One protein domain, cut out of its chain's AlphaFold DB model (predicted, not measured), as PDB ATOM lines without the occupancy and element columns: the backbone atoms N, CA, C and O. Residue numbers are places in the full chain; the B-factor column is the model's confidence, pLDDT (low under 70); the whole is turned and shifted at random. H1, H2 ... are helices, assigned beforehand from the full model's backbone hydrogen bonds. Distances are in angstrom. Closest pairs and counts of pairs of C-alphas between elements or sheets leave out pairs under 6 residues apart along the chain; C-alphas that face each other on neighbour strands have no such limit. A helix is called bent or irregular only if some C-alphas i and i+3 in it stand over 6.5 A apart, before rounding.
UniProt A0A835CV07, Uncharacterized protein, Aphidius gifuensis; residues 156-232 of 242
ATOM      1  N   GLN A 156      -8.628 -21.509  -5.348       78.62
ATOM      2  CA  GLN A 156      -8.181 -22.681  -4.590       78.62
ATOM      3  C   GLN A 156      -8.064 -22.364  -3.096       78.62
ATOM      4  O   GLN A 156      -8.498 -23.164  -2.269       78.62
ATOM      5  N   GLN A 157      -7.535 -21.193  -2.732       78.56
ATOM      6  CA  GLN A 157      -7.439 -20.772  -1.336       78.56
ATOM      7  C   GLN A 157      -8.826 -20.675  -0.679       78.56
ATOM      8  O   GLN A 157      -8.992 -21.121   0.456       78.56
ATOM      9  N   GLU A 158      -9.838 -20.157  -1.385       80.62
ATOM     10  CA  GLU A 158     -11.220 -20.139  -0.890       80.62
ATOM     11  C   GLU A 158     -11.785 -21.557  -0.699       80.62
ATOM     12  O   GLU A 158     -12.386 -21.840   0.342       80.62
ATOM     13  N   ILE A 159     -11.553 -22.470  -1.649       83.62
ATOM     14  CA  ILE A 159     -11.992 -23.873  -1.546       83.62
ATOM     15  C   ILE A 159     -11.372 -24.548  -0.315       83.62
ATOM     16  O   ILE A 159     -12.098 -25.157   0.469       83.62
ATOM     17  N   PHE A 160     -10.066 -24.391  -0.088       81.69
ATOM     18  CA  PHE A 160      -9.382 -24.984   1.069       81.69
ATOM     19  C   PHE A 160      -9.820 -24.350   2.397       81.69
ATOM     20  O   PHE A 160      -9.980 -25.061   3.389       81.69
ATOM     21  N   LEU A 161     -10.084 -23.039   2.429       83.06
ATOM     22  CA  LEU A 161     -10.669 -22.376   3.601       83.06
ATOM     23  C   LEU A 161     -12.090 -22.875   3.894       83.06
ATOM     24  O   LEU A 161     -12.478 -22.971   5.058       83.06
ATOM     25  N   ASN A 162     -12.879 -23.185   2.867       84.69
ATOM     26  CA  ASN A 162     -14.221 -23.734   3.042       84.69
ATOM     27  C   ASN A 162     -14.188 -25.214   3.464       84.69
ATOM     28  O   ASN A 162     -14.954 -25.590   4.349       84.69
ATOM     29  N   ASP A 163     -13.258 -26.017   2.945       86.44
ATOM     30  CA  ASP A 163     -13.028 -27.398   3.398       86.44
ATOM     31  C   ASP A 163     -12.536 -27.463   4.857       86.44
ATOM     32  O   ASP A 163     -13.043 -28.250   5.656       86.44
ATOM     33  N   ALA A 164     -11.635 -26.559   5.263       87.56
ATOM     34  CA  ALA A 164     -11.214 -26.428   6.660       87.56
ATOM     35  C   ALA A 164     -12.385 -26.057   7.595       87.56
ATOM     36  O   ALA A 164     -12.512 -26.623   8.683       87.56
ATOM     37  N   LYS A 165     -13.297 -25.167   7.165       88.56
ATOM     38  CA  LYS A 165     -14.537 -24.862   7.912       88.56
ATOM     39  C   LYS A 165     -15.465 -26.075   8.005       88.56
ATOM     40  O   LYS A 165     -16.022 -26.309   9.074       88.56
ATOM     41  N   ILE A 166     -15.628 -26.839   6.919       90.69
ATOM     42  CA  ILE A 166     -16.421 -28.080   6.911       90.69
ATOM     43  C   ILE A 166     -15.847 -29.059   7.939       90.69
ATOM     44  O   ILE A 166     -16.581 -29.497   8.827       90.69
ATOM     45  N   ARG A 167     -14.533 -29.316   7.901       91.62
ATOM     46  CA  ARG A 167     -13.852 -30.179   8.880       91.62
ATOM     47  C   ARG A 167     -13.992 -29.670  10.314       91.62
ATOM     48  O   ARG A 167     -14.223 -30.483  11.203       91.62
ATOM     49  N   CYS A 168     -13.950 -28.358  10.556       92.50
ATOM     50  CA  CYS A 168     -14.250 -27.804  11.881       92.50
ATOM     51  C   CYS A 168     -15.682 -28.090  12.352       92.50
ATOM     52  O   CYS A 168     -15.873 -28.511  13.489       92.50
ATOM     53  N   ILE A 169     -16.683 -27.896  11.490       92.31
ATOM     54  CA  ILE A 169     -18.086 -28.169  11.831       92.31
ATOM     55  C   ILE A 169     -18.278 -29.662  12.130       92.31
ATOM     56  O   ILE A 169     -18.914 -30.015  13.122       92.31
ATOM     57  N   GLN A 170     -17.679 -30.542  11.323       94.69
ATOM     58  CA  GLN A 170     -17.696 -31.984  11.571       94.69
ATOM     59  C   GLN A 170     -16.988 -32.359  12.878       94.69
ATOM     60  O   GLN A 170     -17.520 -33.172  13.633       94.69
ATOM     61  N   LYS A 171     -15.849 -31.725  13.195       95.44
ATOM     62  CA  LYS A 171     -15.159 -31.913  14.477       95.44
ATOM     63  C   LYS A 171     -16.085 -31.609  15.649       95.44
ATOM     64  O   LYS A 171     -16.263 -32.472  16.502       95.44
ATOM     65  N   THR A 172     -16.717 -30.433  15.652       94.75
ATOM     66  CA  THR A 172     -17.662 -30.038  16.705       94.75
ATOM     67  C   THR A 172     -18.817 -31.032  16.813       94.75
ATOM     68  O   THR A 172     -19.118 -31.490  17.905       94.75
ATOM     69  N   ILE A 173     -19.426 -31.445  15.697       95.44
ATOM     70  CA  ILE A 173     -20.521 -32.431  15.712       95.44
ATOM     71  C   ILE A 173     -20.060 -33.776  16.298       95.44
ATOM     72  O   ILE A 173     -20.803 -34.393  17.062       95.44
ATOM     73  N   CYS A 174     -18.852 -34.232  15.973       96.88
ATOM     74  CA  CYS A 174     -18.279 -35.452  16.533       96.88
ATOM     75  C   CYS A 174     -18.037 -35.317  18.048       96.88
ATOM     76  O   CYS A 174     -18.457 -36.184  18.816       96.88
ATOM     77  N   GLU A 175     -17.420 -34.216  18.493       96.31
ATOM     78  CA  GLU A 175     -17.091 -33.976  19.905       96.31
ATOM     79  C   GLU A 175     -18.347 -33.811  20.775       96.31
ATOM     80  O   GLU A 175     -18.452 -34.473  21.807       96.31
ATOM     81  N   GLU A 176     -19.338 -33.038  20.326       95.88
ATOM     82  CA  GLU A 176     -20.619 -32.841  21.022       95.88
ATOM     83  C   GLU A 176     -21.413 -34.151  21.149       95.88
ATOM     84  O   GLU A 176     -21.917 -34.482  22.224       95.88
ATOM     85  N   ASN A 177     -21.496 -34.960  20.083       96.19
ATOM     86  CA  ASN A 177     -22.186 -36.253  20.161       96.19
ATOM     87  C   ASN A 177     -21.436 -37.250  21.055       96.19
ATOM     88  O   ASN A 177     -22.074 -37.971  21.823       96.19
ATOM     89  N   ARG A 178     -20.097 -37.259  21.019       96.38
ATOM     90  CA  ARG A 178     -19.280 -38.065  21.937       96.38
ATOM     91  C   ARG A 178     -19.477 -37.626  23.389       96.38
ATOM     92  O   ARG A 178     -19.621 -38.479  24.264       96.38
ATOM     93  N   GLN A 179     -19.543 -36.321  23.651       96.75
ATOM     94  CA  GLN A 179     -19.822 -35.787  24.981       96.75
ATOM     95  C   GLN A 179     -21.230 -36.165  25.464       96.75
ATOM     96  O   GLN A 179     -21.363 -36.670  26.574       96.75
ATOM     97  N   LEU A 180     -22.262 -36.053  24.620       95.38
ATOM     98  CA  LEU A 180     -23.616 -36.517  24.954       95.38
ATOM     99  C   LEU A 180     -23.646 -37.999  25.361       95.38
ATOM    100  O   LEU A 180     -24.368 -38.361  26.291       95.38
ATOM    101  N   VAL A 181     -22.872 -38.862  24.694       96.62
ATOM    102  CA  VAL A 181     -22.759 -40.285  25.063       96.62
ATOM    103  C   VAL A 181     -22.003 -40.476  26.380       96.62
ATOM    104  O   VAL A 181     -22.433 -41.292  27.191       96.62
ATOM    105  N   ASN A 182     -20.936 -39.716  26.630       96.44
ATOM    106  CA  ASN A 182     -20.199 -39.774  27.897       96.44
ATOM    107  C   ASN A 182     -21.060 -39.319  29.091       96.44
ATOM    108  O   ASN A 182     -21.077 -39.985  30.125       96.44
ATOM    109  N   ASP A 183     -21.801 -38.219  28.932       96.88
ATOM    110  CA  ASP A 183     -22.543 -37.560  30.014       96.88
ATOM    111  C   ASP A 183     -23.882 -38.261  30.325       96.88
ATOM    112  O   ASP A 183     -24.338 -38.269  31.470       96.88
ATOM    113  N   LEU A 184     -24.536 -38.852  29.313       96.12
ATOM    114  CA  LEU A 184     -25.905 -39.392  29.412       96.12
ATOM    115  C   LEU A 184     -26.039 -40.867  28.981       96.12
ATOM    116  O   LEU A 184     -27.151 -41.413  28.975       96.12
ATOM    117  N   GLY A 185     -24.949 -41.528  28.580       95.00
ATOM    118  CA  GLY A 185     -24.928 -42.942  28.192       95.00
ATOM    119  C   GLY A 185     -25.948 -43.294  27.102       95.00
ATOM    120  O   GLY A 185     -26.059 -42.632  26.069       95.00
ATOM    121  N   LEU A 186     -26.754 -44.335  27.347       95.25
ATOM    122  CA  LEU A 186     -27.803 -44.795  26.422       95.25
ATOM    123  C   LEU A 186     -28.875 -43.731  26.125       95.25
ATOM    124  O   LEU A 186     -29.459 -43.732  25.037       95.25
ATOM    125  N   SER A 187     -29.147 -42.826  27.071       96.25
ATOM    126  CA  SER A 187     -30.048 -41.687  26.851       96.25
ATOM    127  C   SER A 187     -29.388 -40.634  25.961       96.25
ATOM    128  O   SER A 187     -30.048 -40.085  25.080       96.25
ATOM    129  N   GLY A 188     -28.076 -40.439  26.121       95.38
ATOM    130  CA  GLY A 188     -27.232 -39.618  25.253       95.38
ATOM    131  C   GLY A 188     -27.281 -40.061  23.798       95.38
ATOM    132  O   GLY A 188     -27.612 -39.254  22.935       95.38
ATOM    133  N   ILE A 189     -27.091 -41.359  23.528       96.00
ATOM    134  CA  ILE A 189     -27.183 -41.928  22.169       96.00
ATOM    135  C   ILE A 189     -28.546 -41.623  21.521       96.00
ATOM    136  O   ILE A 189     -28.616 -41.259  20.345       96.00
ATOM    137  N   LYS A 190     -29.649 -41.762  22.272       96.69
ATOM    138  CA  LYS A 190     -31.002 -41.467  21.763       96.69
ATOM    139  C   LYS A 190     -31.193 -39.975  21.477       96.69
ATOM    140  O   LYS A 190     -31.768 -39.632  20.443       96.69
ATOM    141  N   LEU A 191     -30.714 -39.110  22.371       96.19
ATOM    142  CA  LEU A 191     -30.802 -37.656  22.233       96.19
ATOM    143  C   LEU A 191     -29.965 -37.157  21.049       96.19
ATOM    144  O   LEU A 191     -30.500 -36.470  20.184       96.19
ATOM    145  N   ALA A 192     -28.706 -37.577  20.955       95.38
ATOM    146  CA  ALA A 192     -27.808 -37.319  19.833       95.38
ATOM    147  C   ALA A 192     -28.451 -37.699  18.487       95.38
ATOM    148  O   ALA A 192     -28.604 -36.845  17.615       95.38
ATOM    149  N   LYS A 193     -28.964 -38.933  18.344       95.31
ATOM    150  CA  LYS A 193     -29.659 -39.370  17.114       95.31
ATOM    151  C   LYS A 193     -30.907 -38.539  16.792       95.31
ATOM    152  O   LYS A 193     -31.204 -38.320  15.618       95.31
ATOM    153  N   TYR A 194     -31.640 -38.061  17.800       95.19
ATOM    154  CA  TYR A 194     -32.780 -37.162  17.596       95.19
ATOM    155  C   TYR A 194     -32.338 -35.766  17.119       95.19
ATOM    156  O   TYR A 194     -32.880 -35.251  16.139       95.19
ATOM    157  N   LEU A 195     -31.327 -35.181  17.769       93.62
ATOM    158  CA  LEU A 195     -30.766 -33.874  17.419       93.62
ATOM    159  C   LEU A 195     -30.155 -33.888  16.013       93.62
ATOM    160  O   LEU A 195     -30.509 -33.040  15.194       93.62
ATOM    161  N   MET A 196     -29.336 -34.892  15.693       93.25
ATOM    162  CA  MET A 196     -28.779 -35.096  14.352       93.25
ATOM    163  C   MET A 196     -29.871 -35.173  13.287       93.25
ATOM    164  O   MET A 196     -29.771 -34.503  12.266       93.25
ATOM    165  N   ARG A 197     -30.957 -35.917  13.535       92.31
ATOM    166  CA  ARG A 197     -32.085 -36.007  12.595       92.31
ATOM    167  C   ARG A 197     -32.789 -34.662  12.392       92.31
ATOM    168  O   ARG A 197     -33.222 -34.369  11.281       92.31
ATOM    169  N   SER A 198     -32.888 -33.844  13.439       91.25
ATOM    170  CA  SER A 198     -33.427 -32.480  13.352       91.25
ATOM    171  C   SER A 198     -32.525 -31.566  12.511       91.25
ATOM    172  O   SER A 198     -33.010 -30.895  11.601       91.25
ATOM    173  N   VAL A 199     -31.206 -31.608  12.741       89.81
ATOM    174  CA  VAL A 199     -30.207 -30.869  11.947       89.81
ATOM    175  C   VAL A 199     -30.209 -31.337  10.490       89.81
ATOM    176  O   VAL A 199     -30.279 -30.515   9.581       89.81
ATOM    177  N   LYS A 200     -30.231 -32.649  10.240       88.62
ATOM    178  CA  LYS A 200     -30.317 -33.219   8.890       88.62
ATOM    179  C   LYS A 200     -31.531 -32.693   8.120       88.62
ATOM    180  O   LYS A 200     -31.413 -32.343   6.951       88.62
ATOM    181  N   ASN A 201     -32.683 -32.597   8.786       87.88
ATOM    182  CA  ASN A 201     -33.926 -32.113   8.187       87.88
ATOM    183  C   ASN A 201     -33.959 -30.589   7.955       87.88
ATOM    184  O   ASN A 201     -34.765 -30.131   7.146       87.88
ATOM    185  N   SER A 202     -33.135 -29.794   8.653       86.81
ATOM    186  CA  SER A 202     -33.034 -28.343   8.417       86.81
ATOM    187  C   SER A 202     -32.048 -27.986   7.297       86.81
ATOM    188  O   SER A 202     -32.113 -26.891   6.732       86.81
ATOM    189  N   LEU A 203     -31.166 -28.920   6.934       86.25
ATOM    190  CA  LEU A 203     -30.236 -28.796   5.819       86.25
ATOM    191  C   LEU A 203     -30.921 -29.074   4.473       86.25
ATOM    192  O   LEU A 203     -31.806 -29.917   4.339       86.25
ATOM    193  N   LYS A 204     -30.472 -28.375   3.424       81.56
ATOM    194  CA  LYS A 204     -30.919 -28.650   2.052       81.56
ATOM    195  C   LYS A 204     -30.291 -29.960   1.577       81.56
ATOM    196  O   LYS A 204     -29.075 -30.022   1.419       81.56
ATOM    197  N   THR A 205     -31.104 -30.965   1.268       73.31
ATOM    198  CA  THR A 205     -30.647 -32.281   0.775       73.31
ATOM    199  C   THR A 205     -29.786 -32.205  -0.491       73.31
ATOM    200  O   THR A 205     -28.912 -33.035  -0.697       73.31
ATOM    201  N   THR A 206     -29.953 -31.171  -1.322       70.56
ATOM    202  CA  THR A 206     -29.121 -30.937  -2.517       70.56
ATOM    203  C   THR A 206     -27.700 -30.448  -2.218       70.56
ATOM    204  O   THR A 206     -26.910 -30.293  -3.144       70.56
ATOM    205  N   SER A 207     -27.371 -30.162  -0.955       78.81
ATOM    206  CA  SER A 207     -26.099 -29.537  -0.565       78.81
ATOM    207  C   SER A 207     -25.042 -30.509  -0.029       78.81
ATOM    208  O   SER A 207     -23.920 -30.080   0.221       78.81
ATOM    209  N   GLY A 208     -25.378 -31.789   0.182       82.88
ATOM    210  CA  GLY A 208     -24.463 -32.822   0.697       82.88
ATOM    211  C   GLY A 208     -24.070 -32.689   2.178       82.88
ATOM    212  O   GLY A 208     -23.463 -33.600   2.740       82.88
ATOM    213  N   TRP A 209     -24.442 -31.585   2.834       87.69
ATOM    214  CA  TRP A 209     -24.220 -31.364   4.267       87.69
ATOM    215  C   TRP A 209     -24.947 -32.377   5.148       87.69
ATOM    216  O   TRP A 209     -24.472 -32.695   6.230       87.69
ATOM    217  N   ASP A 210     -26.077 -32.904   4.683       89.62
ATOM    218  CA  ASP A 210     -26.860 -33.918   5.381       89.62
ATOM    219  C   ASP A 210     -26.040 -35.197   5.627       89.62
ATOM    220  O   ASP A 210     -26.074 -35.743   6.729       89.62
ATOM    221  N   LYS A 211     -25.231 -35.615   4.644       91.56
ATOM    222  CA  LYS A 211     -24.286 -36.726   4.799       91.56
ATOM    223  C   LYS A 211     -23.101 -36.357   5.699       91.56
ATOM    224  O   LYS A 211     -22.722 -37.148   6.552       91.56
ATOM    225  N   LEU A 212     -22.538 -35.154   5.546       92.19
ATOM    226  CA  LEU A 212     -21.394 -34.699   6.352       92.19
ATOM    227  C   LEU A 212     -21.717 -34.627   7.853       92.19
ATOM    228  O   LEU A 212     -20.841 -34.916   8.669       92.19
ATOM    229  N   VAL A 213     -22.955 -34.252   8.204       92.50
ATOM    230  CA  VAL A 213     -23.472 -34.266   9.581       92.50
ATOM    231  C   VAL A 213     -23.687 -35.696  10.078       92.50
ATOM    232  O   VAL A 213     -23.257 -36.002  11.190       92.50
ATOM    233  N   ASP A 214     -24.314 -36.561   9.273       93.88
ATOM    234  CA  ASP A 214     -24.538 -37.967   9.631       93.88
ATOM    235  C   ASP A 214     -23.217 -38.702   9.903       93.88
ATOM    236  O   ASP A 214     -23.061 -39.284  10.975       93.88
ATOM    237  N   ASP A 215     -22.252 -38.621   8.980       95.12
ATOM    238  CA  ASP A 215     -20.948 -39.287   9.098       95.12
ATOM    239  C   ASP A 215     -20.189 -38.812  10.359       95.12
ATOM    240  O   ASP A 215     -19.625 -39.622  11.096       95.12
ATOM    241  N   ALA A 216     -20.212 -37.503  10.648       95.56
ATOM    242  CA  ALA A 216     -19.495 -36.917  11.783       95.56
ATOM    243  C   ALA A 216     -20.134 -37.216  13.145       95.56
ATOM    244  O   ALA A 216     -19.431 -37.507  14.114       95.56
ATOM    245  N   GLY A 217     -21.462 -37.156  13.239       95.75
ATOM    246  CA  GLY A 217     -22.147 -37.458  14.494       95.75
ATOM    247  C   GLY A 217     -22.164 -38.954  14.804       95.75
ATOM    248  O   GLY A 217     -22.030 -39.332  15.965       95.75
ATOM    249  N   GLU A 218     -22.226 -39.813  13.784       97.00
ATOM    250  CA  GLU A 218     -22.096 -41.264  13.949       97.00
ATOM    251  C   GLU A 218     -20.682 -41.664  14.416       97.00
ATOM    252  O   GLU A 218     -20.564 -42.540  15.273       97.00
ATOM    253  N   ALA A 219     -19.622 -40.985  13.959       96.62
ATOM    254  CA  ALA A 219     -18.271 -41.157  14.514       96.62
ATOM    255  C   ALA A 219     -18.201 -40.764  16.006       96.62
ATOM    256  O   ALA A 219     -17.680 -41.511  16.839       96.62
ATOM    257  N   GLY A 220     -18.822 -39.635  16.376       95.75
ATOM    258  CA  GLY A 220     -18.961 -39.222  17.777       95.75
ATOM    259  C   GLY A 220     -19.708 -40.252  18.636       95.75
ATOM    260  O   GLY A 220     -19.274 -40.579  19.740       95.75
ATOM    261  N   LEU A 221     -20.788 -40.831  18.103       96.25
ATOM    262  CA  LEU A 221     -21.586 -41.876  18.759       96.25
ATOM    263  C   LEU A 221     -20.845 -43.207  18.949       96.25
ATOM    264  O   LEU A 221     -21.158 -43.940  19.888       96.25
ATOM    265  N   ARG A 222     -19.887 -43.528  18.073       95.62
ATOM    266  CA  ARG A 222     -19.005 -44.704  18.201       95.62
ATOM    267  C   ARG A 222     -17.884 -44.500  19.217       95.62
ATOM    268  O   ARG A 222     -17.285 -45.478  19.655       95.62
ATOM    269  N   GLY A 223     -17.626 -43.252  19.612       93.69
ATOM    270  CA  GLY A 223     -16.502 -42.887  20.469       93.69
ATOM    271  C   GLY A 223     -15.178 -42.750  19.713       93.69
ATOM    272  O   GLY A 223     -14.124 -42.813  20.347       93.69
ATOM    273  N   ASP A 224     -15.222 -42.552  18.391       95.62
ATOM    274  CA  ASP A 224     -14.027 -42.339  17.575       95.62
ATOM    275  C   ASP A 224     -13.270 -41.065  18.017       95.62
ATOM    276  O   ASP A 224     -13.835 -40.122  18.591       95.62
ATOM    277  N   ASP A 225     -11.961 -41.001  17.750       94.88
ATOM    278  CA  ASP A 225     -11.187 -39.798  18.059       94.88
ATOM    279  C   ASP A 225     -11.396 -38.707  16.999       94.88
ATOM    280  O   ASP A 225     -10.730 -38.651  15.962       94.88
ATOM    281  N   CYS A 226     -12.312 -37.794  17.310       94.19
ATOM    282  CA  CYS A 226     -12.625 -36.605  16.525       94.19
ATOM    283  C   CYS A 226     -11.392 -35.741  16.189       94.19
ATOM    284  O   CYS A 226     -11.376 -35.101  15.139       94.19
ATOM    285  N   ASN A 227     -10.337 -35.743  17.019       92.69
ATOM    286  CA  ASN A 227      -9.090 -35.019  16.727       92.69
ATOM    287  C   ASN A 227      -8.262 -35.700  15.630       92.69
ATOM    288  O   ASN A 227      -7.548 -35.028  14.886       92.69
ATOM    289  N   VAL A 228      -8.361 -37.025  15.518       93.88
ATOM    290  CA  VAL A 228      -7.695 -37.823  14.481       93.88
ATOM    291  C   VAL A 228      -8.470 -37.789  13.168       93.88
ATOM    292  O   VAL A 228      -7.824 -37.722  12.120       93.88
ATOM    293  N   LEU A 229      -9.806 -37.807  13.223       92.69
ATOM    294  CA  LEU A 229     -10.695 -37.718  12.058       92.69
ATOM    295  C   LEU A 229     -10.702 -36.319  11.426       92.69
ATOM    296  O   LEU A 229     -10.568 -36.189  10.211       92.69
ATOM    297  N   TYR A 230     -10.820 -35.270  12.244       92.25
ATOM    298  CA  TYR A 230     -11.030 -33.891  11.789       92.25
ATOM    299  C   TYR A 230      -9.838 -32.996  12.137       92.25
ATOM    300  O   TYR A 230      -9.940 -31.990  12.845       92.25
ATOM    301  N   ARG A 231      -8.674 -33.405  11.622       87.88
ATOM    302  CA  ARG A 231      -7.407 -32.675  11.745       87.88
ATOM    303  C   ARG A 231      -7.456 -31.329  11.028       87.88
ATOM    304  O   ARG A 231      -8.238 -31.108  10.100       87.88
ATOM    305  N   ASP A 232      -6.573 -30.446  11.480       81.38
ATOM    306  CA  ASP A 232      -6.351 -29.105  10.935       81.38
ATOM    307  C   ASP A 232      -7.584 -28.189  10.996       81.38
ATOM    308  O   ASP A 232      -7.641 -27.162  10.320       81.38
TER     309      ASP A 232
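Overview. This is residues 156 to 232 of the 242 residues of an uncharacterized protein of Aphidius gifuensis (UniProt A0A835CV07). One long helix, H1, folds back on itself as a narrow V; H2 packs beside arm H1b and crosses arm H1a, and short H3 packs on H1a. Residues 156 to 163 of H1 stick out. The printed part has 77 residues with three named helices, H1, H2, H3, class all helix; it is compact, radius of gyration of the C-alphas 12.8 A, spanning 43 by 27 by 12 A.

Along the chain. Find C-alpha 156 at (-8.181, -22.681, -4.590), where H1, residues 156 to 202, begins. By its hydrogen bonds it was assigned as one helix, but it is bent: C-alphas 183 and 186 are 9.6 A apart. H1a, residues 156 to 183, is 40.3 A long; H1b, residues 186 to 202, 24.9 A; H2, residues 209 to 222, 20.0 A. H3, residues 226 to 229, 5.0 A, ends at (-10.695, -37.718, 12.058).

Arrangement. With residues 170 to 181 alone H1a touches H2, closest C-alphas Cys 174 and Gly 220, 4.0 A, a steep tilt of 39 degrees. H1b and H2 form a hairpin, a shallow tilt of 7 degrees, closest C-alphas Lys 200 and Asp 210, 5.0 A. In H1a, H1b and H2 every O i to N i+4 pair is within hydrogen-bond range; H3 is too short for one.

Size, cuts and confidence. The printed part has no cut and no long link; no printed residue is under 70 in pLDDT.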